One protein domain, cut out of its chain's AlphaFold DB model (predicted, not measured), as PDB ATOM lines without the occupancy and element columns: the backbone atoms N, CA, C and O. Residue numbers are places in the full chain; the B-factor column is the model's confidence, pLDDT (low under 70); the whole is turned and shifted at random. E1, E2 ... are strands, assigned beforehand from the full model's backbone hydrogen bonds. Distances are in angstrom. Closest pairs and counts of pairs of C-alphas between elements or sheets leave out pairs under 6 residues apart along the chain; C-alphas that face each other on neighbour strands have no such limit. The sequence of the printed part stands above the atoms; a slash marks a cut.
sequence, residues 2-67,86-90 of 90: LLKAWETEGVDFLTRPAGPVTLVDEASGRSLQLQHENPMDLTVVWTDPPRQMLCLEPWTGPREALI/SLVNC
ATOM      1  N   LEU A   2      14.964  36.006  77.426       50.25
ATOM      2  CA  LEU A   2      16.331  36.406  77.768       50.25
ATOM      3  C   LEU A   2      16.654  35.844  79.152       50.25
ATOM      4  O   LEU A   2      15.873  36.037  80.080       50.25
ATOM      5  N   LEU A   3      17.768  35.127  79.267       55.22
ATOM      6  CA  LEU A   3      18.260  34.563  80.520       55.22
ATOM      7  C   LEU A   3      19.605  35.188  80.828       55.22
ATOM      8  O   LEU A   3      20.547  35.051  80.050       55.22
ATOM      9  N   LYS A   4      19.691  35.870  81.966       56.56
ATOM     10  CA  LYS A   4      20.948  36.413  82.465       56.56
ATOM     11  C   LYS A   4      21.637  35.325  83.279       56.56
ATOM     12  O   LYS A   4      21.275  35.073  84.419       56.56
ATOM     13  N   ALA A   5      22.619  34.660  82.676       54.38
ATOM     14  CA  ALA A   5      23.330  33.509  83.246       54.38
ATOM     15  C   ALA A   5      24.231  33.830  84.467       54.38
ATOM     16  O   ALA A   5      25.131  33.058  84.787       54.38
ATOM     17  N   TRP A   6      24.020  34.969  85.131       55.91
ATOM     18  CA  TRP A   6      24.821  35.459  86.256       55.91
ATOM     19  C   TRP A   6      23.990  35.777  87.507       55.91
ATOM     20  O   TRP A   6      24.511  36.383  88.443       55.91
ATOM     21  N   GLU A   7      22.715  35.382  87.552       62.72
ATOM     22  CA  GLU A   7      21.912  35.531  88.768       62.72
ATOM     23  C   GLU A   7      22.425  34.645  89.916       62.72
ATOM     24  O   GLU A   7      23.016  33.584  89.710       62.72
ATOM     25  N   THR A   8      22.224  35.110  91.151       73.69
ATOM     26  CA  THR A   8      22.612  34.379  92.368       73.69
ATOM     27  C   THR A   8      21.679  33.212  92.681       73.69
ATOM     28  O   THR A   8      22.036  32.356  93.487       73.69
ATOM     29  N   GLU A   9      20.498  33.178  92.062       84.38
ATOM     30  CA  GLU A   9      19.514  32.109  92.200       84.38
ATOM     31  C   GLU A   9      19.446  31.260  90.926       84.38
ATOM     32  O   GLU A   9      19.554  31.759  89.805       84.38
ATOM     33  N   GLY A  10      19.290  29.949  91.116       88.06
ATOM     34  CA  GLY A  10      19.073  29.011  90.022       88.06
ATOM     35  C   GLY A  10      17.709  29.203  89.369       88.06
ATOM     36  O   GLY A  10      16.753  29.646  90.000       88.06
ATOM     37  N   VAL A  11      17.606  28.811  88.103       89.31
ATOM     38  CA  VAL A  11      16.332  28.734  87.385       89.31
ATOM     39  C   VAL A  11      16.022  27.279  87.068       89.31
ATOM     40  O   VAL A  11      16.927  26.502  86.784       89.31
ATOM     41  N   ASP A  12      14.742  26.925  87.108       92.56
ATOM     42  CA  ASP A  12      14.207  25.652  86.626       92.56
ATOM     43  C   ASP A  12      12.798  25.913  86.103       92.56
ATOM     44  O   ASP A  12      11.844  26.052  86.873       92.56
ATOM     45  N   PHE A  13      12.655  26.029  84.787       91.12
ATOM     46  CA  PHE A  13      11.334  26.133  84.185       91.12
ATOM     47  C   PHE A  13      11.277  25.456  82.821       91.12
ATOM     48  O   PHE A  13      12.260  25.345  82.087       91.12
ATOM     49  N   LEU A  14      10.066  25.026  82.478       94.25
ATOM     50  CA  LEU A  14       9.712  24.459  81.189       94.25
ATOM     51  C   LEU A  14       8.964  25.509  80.370       94.25
ATOM     52  O   LEU A  14       7.959  26.060  80.819       94.25
ATOM     53  N   THR A  15       9.405  25.733  79.140       91.81
ATOM     54  CA  THR A  15       8.668  26.530  78.159       91.81
ATOM     55  C   THR A  15       7.864  25.619  77.235       91.81
ATOM     56  O   THR A  15       8.349  24.585  76.768       91.81
ATOM     57  N   ARG A  16       6.601  25.992  76.992       90.75
ATOM     58  CA  ARG A  16       5.749  25.361  75.972       90.75
ATOM     59  C   ARG A  16       6.171  25.825  74.565       90.75
ATOM     60  O   ARG A  16       6.902  26.810  74.462       90.75
ATOM     61  N   PRO A  17       5.728  25.145  73.489       90.31
ATOM     62  CA  PRO A  17       6.220  25.423  72.144       90.31
ATOM     63  C   PRO A  17       5.957  26.870  71.727       90.31
ATOM     64  O   PRO A  17       4.817  27.332  71.747       90.31
ATOM     65  N   ALA A  18       7.026  27.572  71.352       84.06
ATOM     66  CA  ALA A  18       6.986  28.980  70.951       84.06
ATOM     67  C   ALA A  18       7.935  29.298  69.773       84.06
ATOM     68  O   ALA A  18       8.188  30.464  69.479       84.06
ATOM     69  N   GLY A  19       8.453  28.267  69.093       88.12
ATOM     70  CA  GLY A  19       9.485  28.389  68.057       88.12
ATOM     71  C   GLY A  19      10.913  28.245  68.609       88.12
ATOM     72  O   GLY A  19      11.077  27.786  69.740       88.12
ATOM     73  N   PRO A  20      11.944  28.591  67.813       91.69
ATOM     74  CA  PRO A  20      13.340  28.498  68.234       91.69
ATOM     75  C   PRO A  20      13.643  29.333  69.483       91.69
ATOM     76  O   PRO A  20      13.132  30.443  69.644       91.69
ATOM     77  N   VAL A  21      14.532  28.826  70.339       91.94
ATOM     78  CA  VAL A  21      14.944  29.502  71.578       91.94
ATOM     79  C   VAL A  21      16.370  30.013  71.438       91.94
ATOM     80  O   VAL A  21      17.282  29.238  71.178       91.94
ATOM     81  N   THR A  22      16.574  31.315  71.637       92.44
ATOM     82  CA  THR A  22      17.903  31.937  71.575       92.44
ATOM     83  C   THR A  22      18.430  32.225  72.977       92.44
ATOM     84  O   THR A  22      17.798  32.959  73.737       92.44
ATOM     85  N   LEU A  23      19.606  31.688  73.294       89.88
ATOM     86  CA  LEU A  23      20.440  32.114  74.412       89.88
ATOM     87  C   LEU A  23      21.315  33.280  73.948       89.88
ATOM     88  O   LEU A  23      22.000  33.173  72.931       89.88
ATOM     89  N   VAL A  24      21.300  34.379  74.696       90.56
ATOM     90  CA  VAL A  24      22.100  35.574  74.412       90.56
ATOM     91  C   VAL A  24      23.040  35.813  75.583       90.56
ATOM     92  O   VAL A  24      22.586  35.998  76.710       90.56
ATOM     93  N   ASP A  25      24.339  35.823  75.311       86.88
ATOM     94  CA  ASP A  25      25.340  36.348  76.232       86.88
ATOM     95  C   ASP A  25      25.549  37.832  75.916       86.88
ATOM     96  O   ASP A  25      26.293  38.196  75.003       86.88
ATOM     97  N   GLU A  26      24.867  38.694  76.671       84.88
ATOM     98  CA  GLU A  26      24.936  40.149  76.495       84.88
ATOM     99  C   GLU A  26      26.360  40.697  76.675       84.88
ATOM    100  O   GLU A  26      26.710  41.693  76.044       84.88
ATOM    101  N   ALA A  27      27.196  40.058  77.503       86.00
ATOM    102  CA  ALA A  27      28.538  40.552  77.801       86.00
ATOM    103  C   ALA A  27      29.504  40.332  76.632       86.00
ATOM    104  O   ALA A  27      30.317  41.206  76.330       86.00
ATOM    105  N   SER A  28      29.419  39.178  75.963       88.69
ATOM    106  CA  SER A  28      30.245  38.884  74.783       88.69
ATOM    107  C   SER A  28      29.575  39.235  73.454       88.69
ATOM    108  O   SER A  28      30.226  39.171  72.409       88.69
ATOM    109  N   GLY A  29      28.284  39.579  73.470       89.44
ATOM    110  CA  GLY A  29      27.467  39.785  72.273       89.44
ATOM    111  C   GLY A  29      27.211  38.500  71.477       89.44
ATOM    112  O   GLY A  29      26.732  38.569  70.348       89.44
ATOM    113  N   ARG A  30      27.551  37.327  72.026       90.56
ATOM    114  CA  ARG A  30      27.350  36.035  71.364       90.56
ATOM    115  C   ARG A  30      25.928  35.548  71.566       90.56
ATOM    116  O   ARG A  30      25.313  35.776  72.606       90.56
ATOM    117  N   SER A  31      25.434  34.794  70.594       92.81
ATOM    118  CA  SER A  31      24.155  34.120  70.731       92.81
ATOM    119  C   SER A  31      24.166  32.728  70.115       92.81
ATOM    120  O   SER A  31      24.902  32.441  69.170       92.81
ATOM    121  N   LEU A  32      23.367  31.851  70.711       93.00
ATOM    122  CA  LEU A  32      23.188  30.468  70.295       93.00
ATOM    123  C   LEU A  32      21.692  30.191  70.222       93.00
ATOM    124  O   LEU A  32      20.967  30.456  71.178       93.00
ATOM    125  N   GLN A  33      21.225  29.647  69.107       94.38
ATOM    126  CA  GLN A  33      19.827  29.290  68.928       94.38
ATOM    127  C   GLN A  33      19.650  27.777  68.940       94.38
ATOM    128  O   GLN A  33      20.265  27.049  68.161       94.38
ATOM    129  N   LEU A  34      18.756  27.317  69.807       95.00
ATOM    130  CA  LEU A  34      18.181  25.987  69.760       95.00
ATOM    131  C   LEU A  34      17.047  25.975  68.737       95.00
ATOM    132  O   LEU A  34      15.997  26.592  68.926       95.00
ATOM    133  N   GLN A  35      17.283  25.258  67.646       95.31
ATOM    134  CA  GLN A  35      16.279  24.931  66.648       95.31
ATOM    135  C   GLN A  35      15.719  23.551  66.958       95.31
ATOM    136  O   GLN A  35      16.457  22.563  67.034       95.31
ATOM    137  N   HIS A  36      14.411  23.497  67.157       94.88
ATOM    138  CA  HIS A  36      13.706  22.287  67.528       94.88
ATOM    139  C   HIS A  36      12.288  22.303  66.953       94.88
ATOM    140  O   HIS A  36      11.689  23.367  66.771       94.88
ATOM    141  N   GLU A  37      11.746  21.125  66.675       93.81
ATOM    142  CA  GLU A  37      10.447  20.954  66.026       93.81
ATOM    143  C   GLU A  37       9.599  19.943  66.787       93.81
ATOM    144  O   GLU A  37      10.116  19.121  67.544       93.81
ATOM    145  N   ASN A  38       8.286  19.992  66.570       94.06
ATOM    146  CA  ASN A  38       7.367  19.023  67.143       94.06
ATOM    147  C   ASN A  38       7.773  17.579  66.758       94.06
ATOM    148  O   ASN A  38       8.099  17.334  65.597       94.06
ATOM    149  N   PRO A  39       7.744  16.604  67.686       95.19
ATOM    150  CA  PRO A  39       7.326  16.711  69.081       95.19
ATOM    151  C   PRO A  39       8.454  17.037  70.068       95.19
ATOM    152  O   PRO A  39       8.207  16.937  71.256       95.19
ATOM    153  N   MET A  40       9.666  17.398  69.644       96.19
ATOM    154  CA  MET A  40      10.810  17.744  70.507       96.19
ATOM    155  C   MET A  40      10.938  19.267  70.713       96.19
ATOM    156  O   MET A  40      12.027  19.813  70.623       96.19
ATOM    157  N   ASP A  41       9.821  19.965  70.929       95.50
ATOM    158  CA  ASP A  41       9.708  21.435  70.895       95.50
ATOM    159  C   ASP A  41       9.358  22.078  72.249       95.50
ATOM    160  O   ASP A  41       8.953  23.242  72.305       95.50
ATOM    161  N   LEU A  42       9.492  21.329  73.346       96.50
ATOM    162  CA  LEU A  42       9.563  21.920  74.679       96.50
ATOM    163  C   LEU A  42      11.012  22.273  74.990       96.50
ATOM    164  O   LEU A  42      11.913  21.534  74.603       96.50
ATOM    165  N   THR A  43      11.230  23.350  75.739       95.56
ATOM    166  CA  THR A  43      12.575  23.713  76.199       95.56
ATOM    167  C   THR A  43      12.587  23.880  77.707       95.56
ATOM    168  O   THR A  43      11.904  24.762  78.240       95.56
ATOM    169  N   VAL A  44      13.370  23.045  78.387       95.19
ATOM    170  CA  VAL A  44      13.753  23.269  79.782       95.19
ATOM    171  C   VAL A  44      14.952  24.200  79.808       95.19
ATOM    172  O   VAL A  44      15.898  24.057  79.029       95.19
ATOM    173  N   VAL A  45      14.895  25.156  80.723       92.69
ATOM    174  CA  VAL A  45      16.021  26.010  81.066       92.69
ATOM    175  C   VAL A  45      16.353  25.758  82.521       92.69
ATOM    176  O   VAL A  45      15.488  25.906  83.389       92.69
ATOM    177  N   TRP A  46      17.611  25.410  82.774       93.69
ATOM    178  CA  TRP A  46      18.073  25.117  84.120       93.69
ATOM    179  C   TRP A  46      19.464  25.688  84.413       93.69
ATOM    180  O   TRP A  46      20.351  25.662  83.559       93.69
ATOM    181  N   THR A  47      19.659  26.199  85.629       92.06
ATOM    182  CA  THR A  47      20.978  26.556  86.178       92.06
ATOM    183  C   THR A  47      21.019  26.328  87.688       92.06
ATOM    184  O   THR A  47      19.994  26.400  88.363       92.06
ATOM    185  N   ASP A  48      22.218  26.072  88.207       91.31
ATOM    186  CA  ASP A  48      22.512  25.795  89.618       91.31
ATOM    187  C   ASP A  48      23.769  26.573  90.038       91.31
ATOM    188  O   ASP A  48      24.881  26.026  90.036       91.31
ATOM    189  N   PRO A  49      23.640  27.884  90.320       87.50
ATOM    190  CA  PRO A  49      24.745  28.690  90.817       87.50
ATOM    191  C   PRO A  49      25.380  28.040  92.061       87.50
ATOM    192  O   PRO A  49      24.675  27.508  92.914       87.50
ATOM    193  N   PRO A  50      26.718  28.065  92.195       89.25
ATOM    194  CA  PRO A  50      27.664  28.888  91.442       89.25
ATOM    195  C   PRO A  50      28.207  28.224  90.164       89.25
ATOM    196  O   PRO A  50      29.234  28.663  89.639       89.25
ATOM    197  N   ARG A  51      27.592  27.145  89.659       88.00
ATOM    198  CA  ARG A  51      28.073  26.489  88.435       88.00
ATOM    199  C   ARG A  51      27.940  27.450  87.254       88.00
ATOM    200  O   ARG A  51      26.859  27.949  86.968       88.00
ATOM    201  N   GLN A  52      29.042  27.672  86.538       86.12
ATOM    202  CA  GLN A  52      29.081  28.526  85.345       86.12
ATOM    203  C   GLN A  52      28.568  27.769  84.116       86.12
ATOM    204  O   GLN A  52      29.295  27.528  83.153       86.12
ATOM    205  N   MET A  53      27.324  27.313  84.188       87.62
ATOM    206  CA  MET A  53      26.682  26.538  83.140       87.62
ATOM    207  C   MET A  53      25.187  26.820  83.138       87.62
ATOM    208  O   MET A  53      24.577  27.009  84.186       87.62
ATOM    209  N   LEU A  54      24.605  26.798  81.947       89.00
ATOM    210  CA  LEU A  54      23.169  26.777  81.743       89.00
ATOM    211  C   LEU A  54      22.830  25.570  80.874       89.00
ATOM    212  O   LEU A  54      23.488  25.328  79.859       89.00
ATOM    213  N   CYS A  55      21.798  24.837  81.265       92.75
ATOM    214  CA  CYS A  55      21.209  23.793  80.447       92.75
ATOM    215  C   CYS A  55      20.080  24.387  79.605       92.75
ATOM    216  O   CYS A  55      19.179  25.050  80.125       92.75
ATOM    217  N   LEU A  56      20.143  24.131  78.300       91.94
ATOM    218  CA  LEU A  56      19.083  24.425  77.346       91.94
ATOM    219  C   LEU A  56      18.660  23.097  76.717       91.94
ATOM    220  O   LEU A  56      19.347  22.572  75.839       91.94
ATOM    221  N   GLU A  57      17.577  22.518  77.226       95.19
ATOM    222  CA  GLU A  57      17.257  21.111  76.987       95.19
ATOM    223  C   GLU A  57      15.977  20.967  76.152       95.19
ATOM    224  O   GLU A  57      14.888  21.283  76.641       95.19
ATOM    225  N   PRO A  58      16.068  20.460  74.911       95.94
ATOM    226  CA  PRO A  58      14.893  20.130  74.116       95.94
ATOM    227  C   PRO A  58      14.233  18.844  74.636       95.94
ATOM    228  O   PRO A  58      14.864  17.786  74.687       95.94
ATOM    229  N   TRP A  59      12.963  18.922  75.022       97.00
ATOM    230  CA  TRP A  59      12.179  17.813  75.577       97.00
ATOM    231  C   TRP A  59      10.957  17.510  74.704       97.00
ATOM    232  O   TRP A  59      10.410  18.391  74.035       97.00
ATOM    233  N   THR A  60      10.500  16.253  74.716       97.00
ATOM    234  CA  THR A  60       9.316  15.841  73.944       97.00
ATOM    235  C   THR A  60       7.993  15.944  74.694       97.00
ATOM    236  O   THR A  60       6.943  16.160  74.085       97.00
ATOM    237  N   GLY A  61       8.047  15.824  76.016       96.69
ATOM    238  CA  GLY A  61       6.917  15.951  76.927       96.69
ATOM    239  C   GLY A  61       7.361  16.596  78.241       96.69
ATOM    240  O   GLY A  61       8.561  16.670  78.505       96.69
ATOM    241  N   PRO A  62       6.423  17.117  79.045       96.44
ATOM    242  CA  PRO A  62       6.735  17.693  80.347       96.44
ATOM    243  C   PRO A  62       7.156  16.619  81.360       96.44
ATOM    244  O   PRO A  62       7.081  15.411  81.108       96.44
ATOM    245  N   ARG A  63       7.546  17.070  82.560       95.75
ATOM    246  CA  ARG A  63       7.656  16.190  83.732       95.75
ATOM    247  C   ARG A  63       6.373  15.363  83.877       95.75
ATOM    248  O   ARG A  63       5.277  15.863  83.639       95.75
ATOM    249  N   GLU A  64       6.538  14.093  84.238       96.88
ATOM    250  CA  GLU A  64       5.437  13.144  84.460       96.88
ATOM    251  C   GLU A  64       4.550  12.847  83.229       96.88
ATOM    252  O   GLU A  64       3.457  12.303  83.379       96.88
ATOM    253  N   ALA A  65       5.012  13.122  82.000       97.12
ATOM    254  CA  ALA A  65       4.279  12.828  80.756       97.12
ATOM    255  C   ALA A  65       3.789  11.369  80.643       97.12
ATOM    256  O   ALA A  65       2.726  11.103  80.088       97.12
ATOM    257  N   LEU A  66       4.537  10.409  81.200       96.06
ATOM    258  CA  LEU A  66       4.140   8.997  81.206       96.06
ATOM    259  C   LEU A  66       2.914   8.722  82.095       96.06
ATOM    260  O   LEU A  66       2.134   7.826  81.785       96.06
ATOM    261  N   ILE A  67       2.748   9.485  83.180       97.62
ATOM    262  CA  ILE A  67       1.642   9.349  84.139       97.62
ATOM    263  C   ILE A  67       0.430  10.147  83.655       97.62
ATOM    264  O   ILE A  67      -0.683   9.630  83.621       97.62
ATOM    265  N   SER A  86      18.961  21.090  66.824       95.56
ATOM    266  CA  SER A  86      20.304  21.598  66.558       95.56
ATOM    267  C   SER A  86      20.560  22.884  67.318       95.56
ATOM    268  O   SER A  86      19.662  23.705  67.482       95.56
ATOM    269  N   LEU A  87      21.809  23.064  67.731       94.94
ATOM    270  CA  LEU A  87      22.322  24.337  68.211       94.94
ATOM    271  C   LEU A  87      23.062  25.007  67.055       94.94
ATOM    272  O   LEU A  87      23.935  24.389  66.442       94.94
ATOM    273  N   VAL A  88      22.692  26.244  66.744       95.75
ATOM    274  CA  VAL A  88      23.316  27.043  65.684       95.75
ATOM    275  C   VAL A  88      23.768  28.385  66.242       95.75
ATOM    276  O   VAL A  88      23.094  28.961  67.096       95.75
ATOM    277  N   ASN A  89      24.911  28.881  65.771       92.50
ATOM    278  CA  ASN A  89      25.331  30.249  66.067       92.50
ATOM    279  C   ASN A  89      24.443  31.227  65.291       92.50
ATOM    280  O   ASN A  89      24.118  30.960  64.130       92.50
ATOM    281  N   CYS A  90      24.097  32.342  65.927       81.12
ATOM    282  CA  CYS A  90      23.384  33.457  65.310       81.12
ATOM    283  C   CYS A  90      24.297  34.676  65.174       81.12
ATOM    284  O   CYS A  90      25.148  34.877  66.075       81.12
TER     285      CYS A  90
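AT A GLANCE: This is residues 2 to 67 and 86 to 90 of the 90 residues of an uncharacterized protein of Prochlorococcus sp. MIT 1306 (UniProt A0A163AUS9). Two small three-stranded sheets, E1-E4-E5 and E2-E3-E6, stand as a loose V, partly face to face: they come near each other where E1 leads to E2 and E3 leads to E4, and spread toward the other strand ends. Residues 2 to 11 run across the open side of the V, and residues 64 to 67 lead away from both sheets. The printed part has 71 residues with no named helix and six strands, E1 to E6 in chain order. It is all strand by its named elements, though these hold only 30 residues, and both sheets are antiparallel. The whole is compact, with a radius of gyration of the C-alphas of 12.8 A and spans of 39 by 27 by 15 A.

IN THESE COORDINATES: Find C-alpha 12 at (14.207, 25.652, 86.626), where E1 begins, residues 12 to 15. E2 is residues 21 to 25, 13.3 A long, and E3 is residues 30 to 36, 19.7 A. E4 follows at residues 42 to 46, 13.1 A, then E5 at 55 to 59, 11.9 A. E6, residues 86 to 89, ends at C-alpha 89, (25.331, 30.249, 66.067).

HOW THE PARTS SIT: Look first at inner strand E4: N 15 and O 43 are 2.8 A apart toward E1, and N 55 and O 46 are 2.8 A apart toward E5, its hairpin partner. In the other sheet, hairpin E2 and E3 has N 23 and O 32 at 2.8 A, within hydrogen-bond range, and E3 and edge strand E6 are antiparallel neighbours with N 33 and O 88 at 2.8 A. Between the sheets, the closest C-alphas of E3 and E5 are those of His 36 and Pro 58, 7.0 A. E1 and E3 are apart.

THE WHOLE: Ser 28 and Ile 67 have the C-alphas farthest apart, 42.2 A. Residues 68 to 85 are not printed, and C-alphas 67 and 86 are 28.4 A apart across the cut. Of the links printed whole, none is long. Look for pLDDT under 70 at residues 2 to 7.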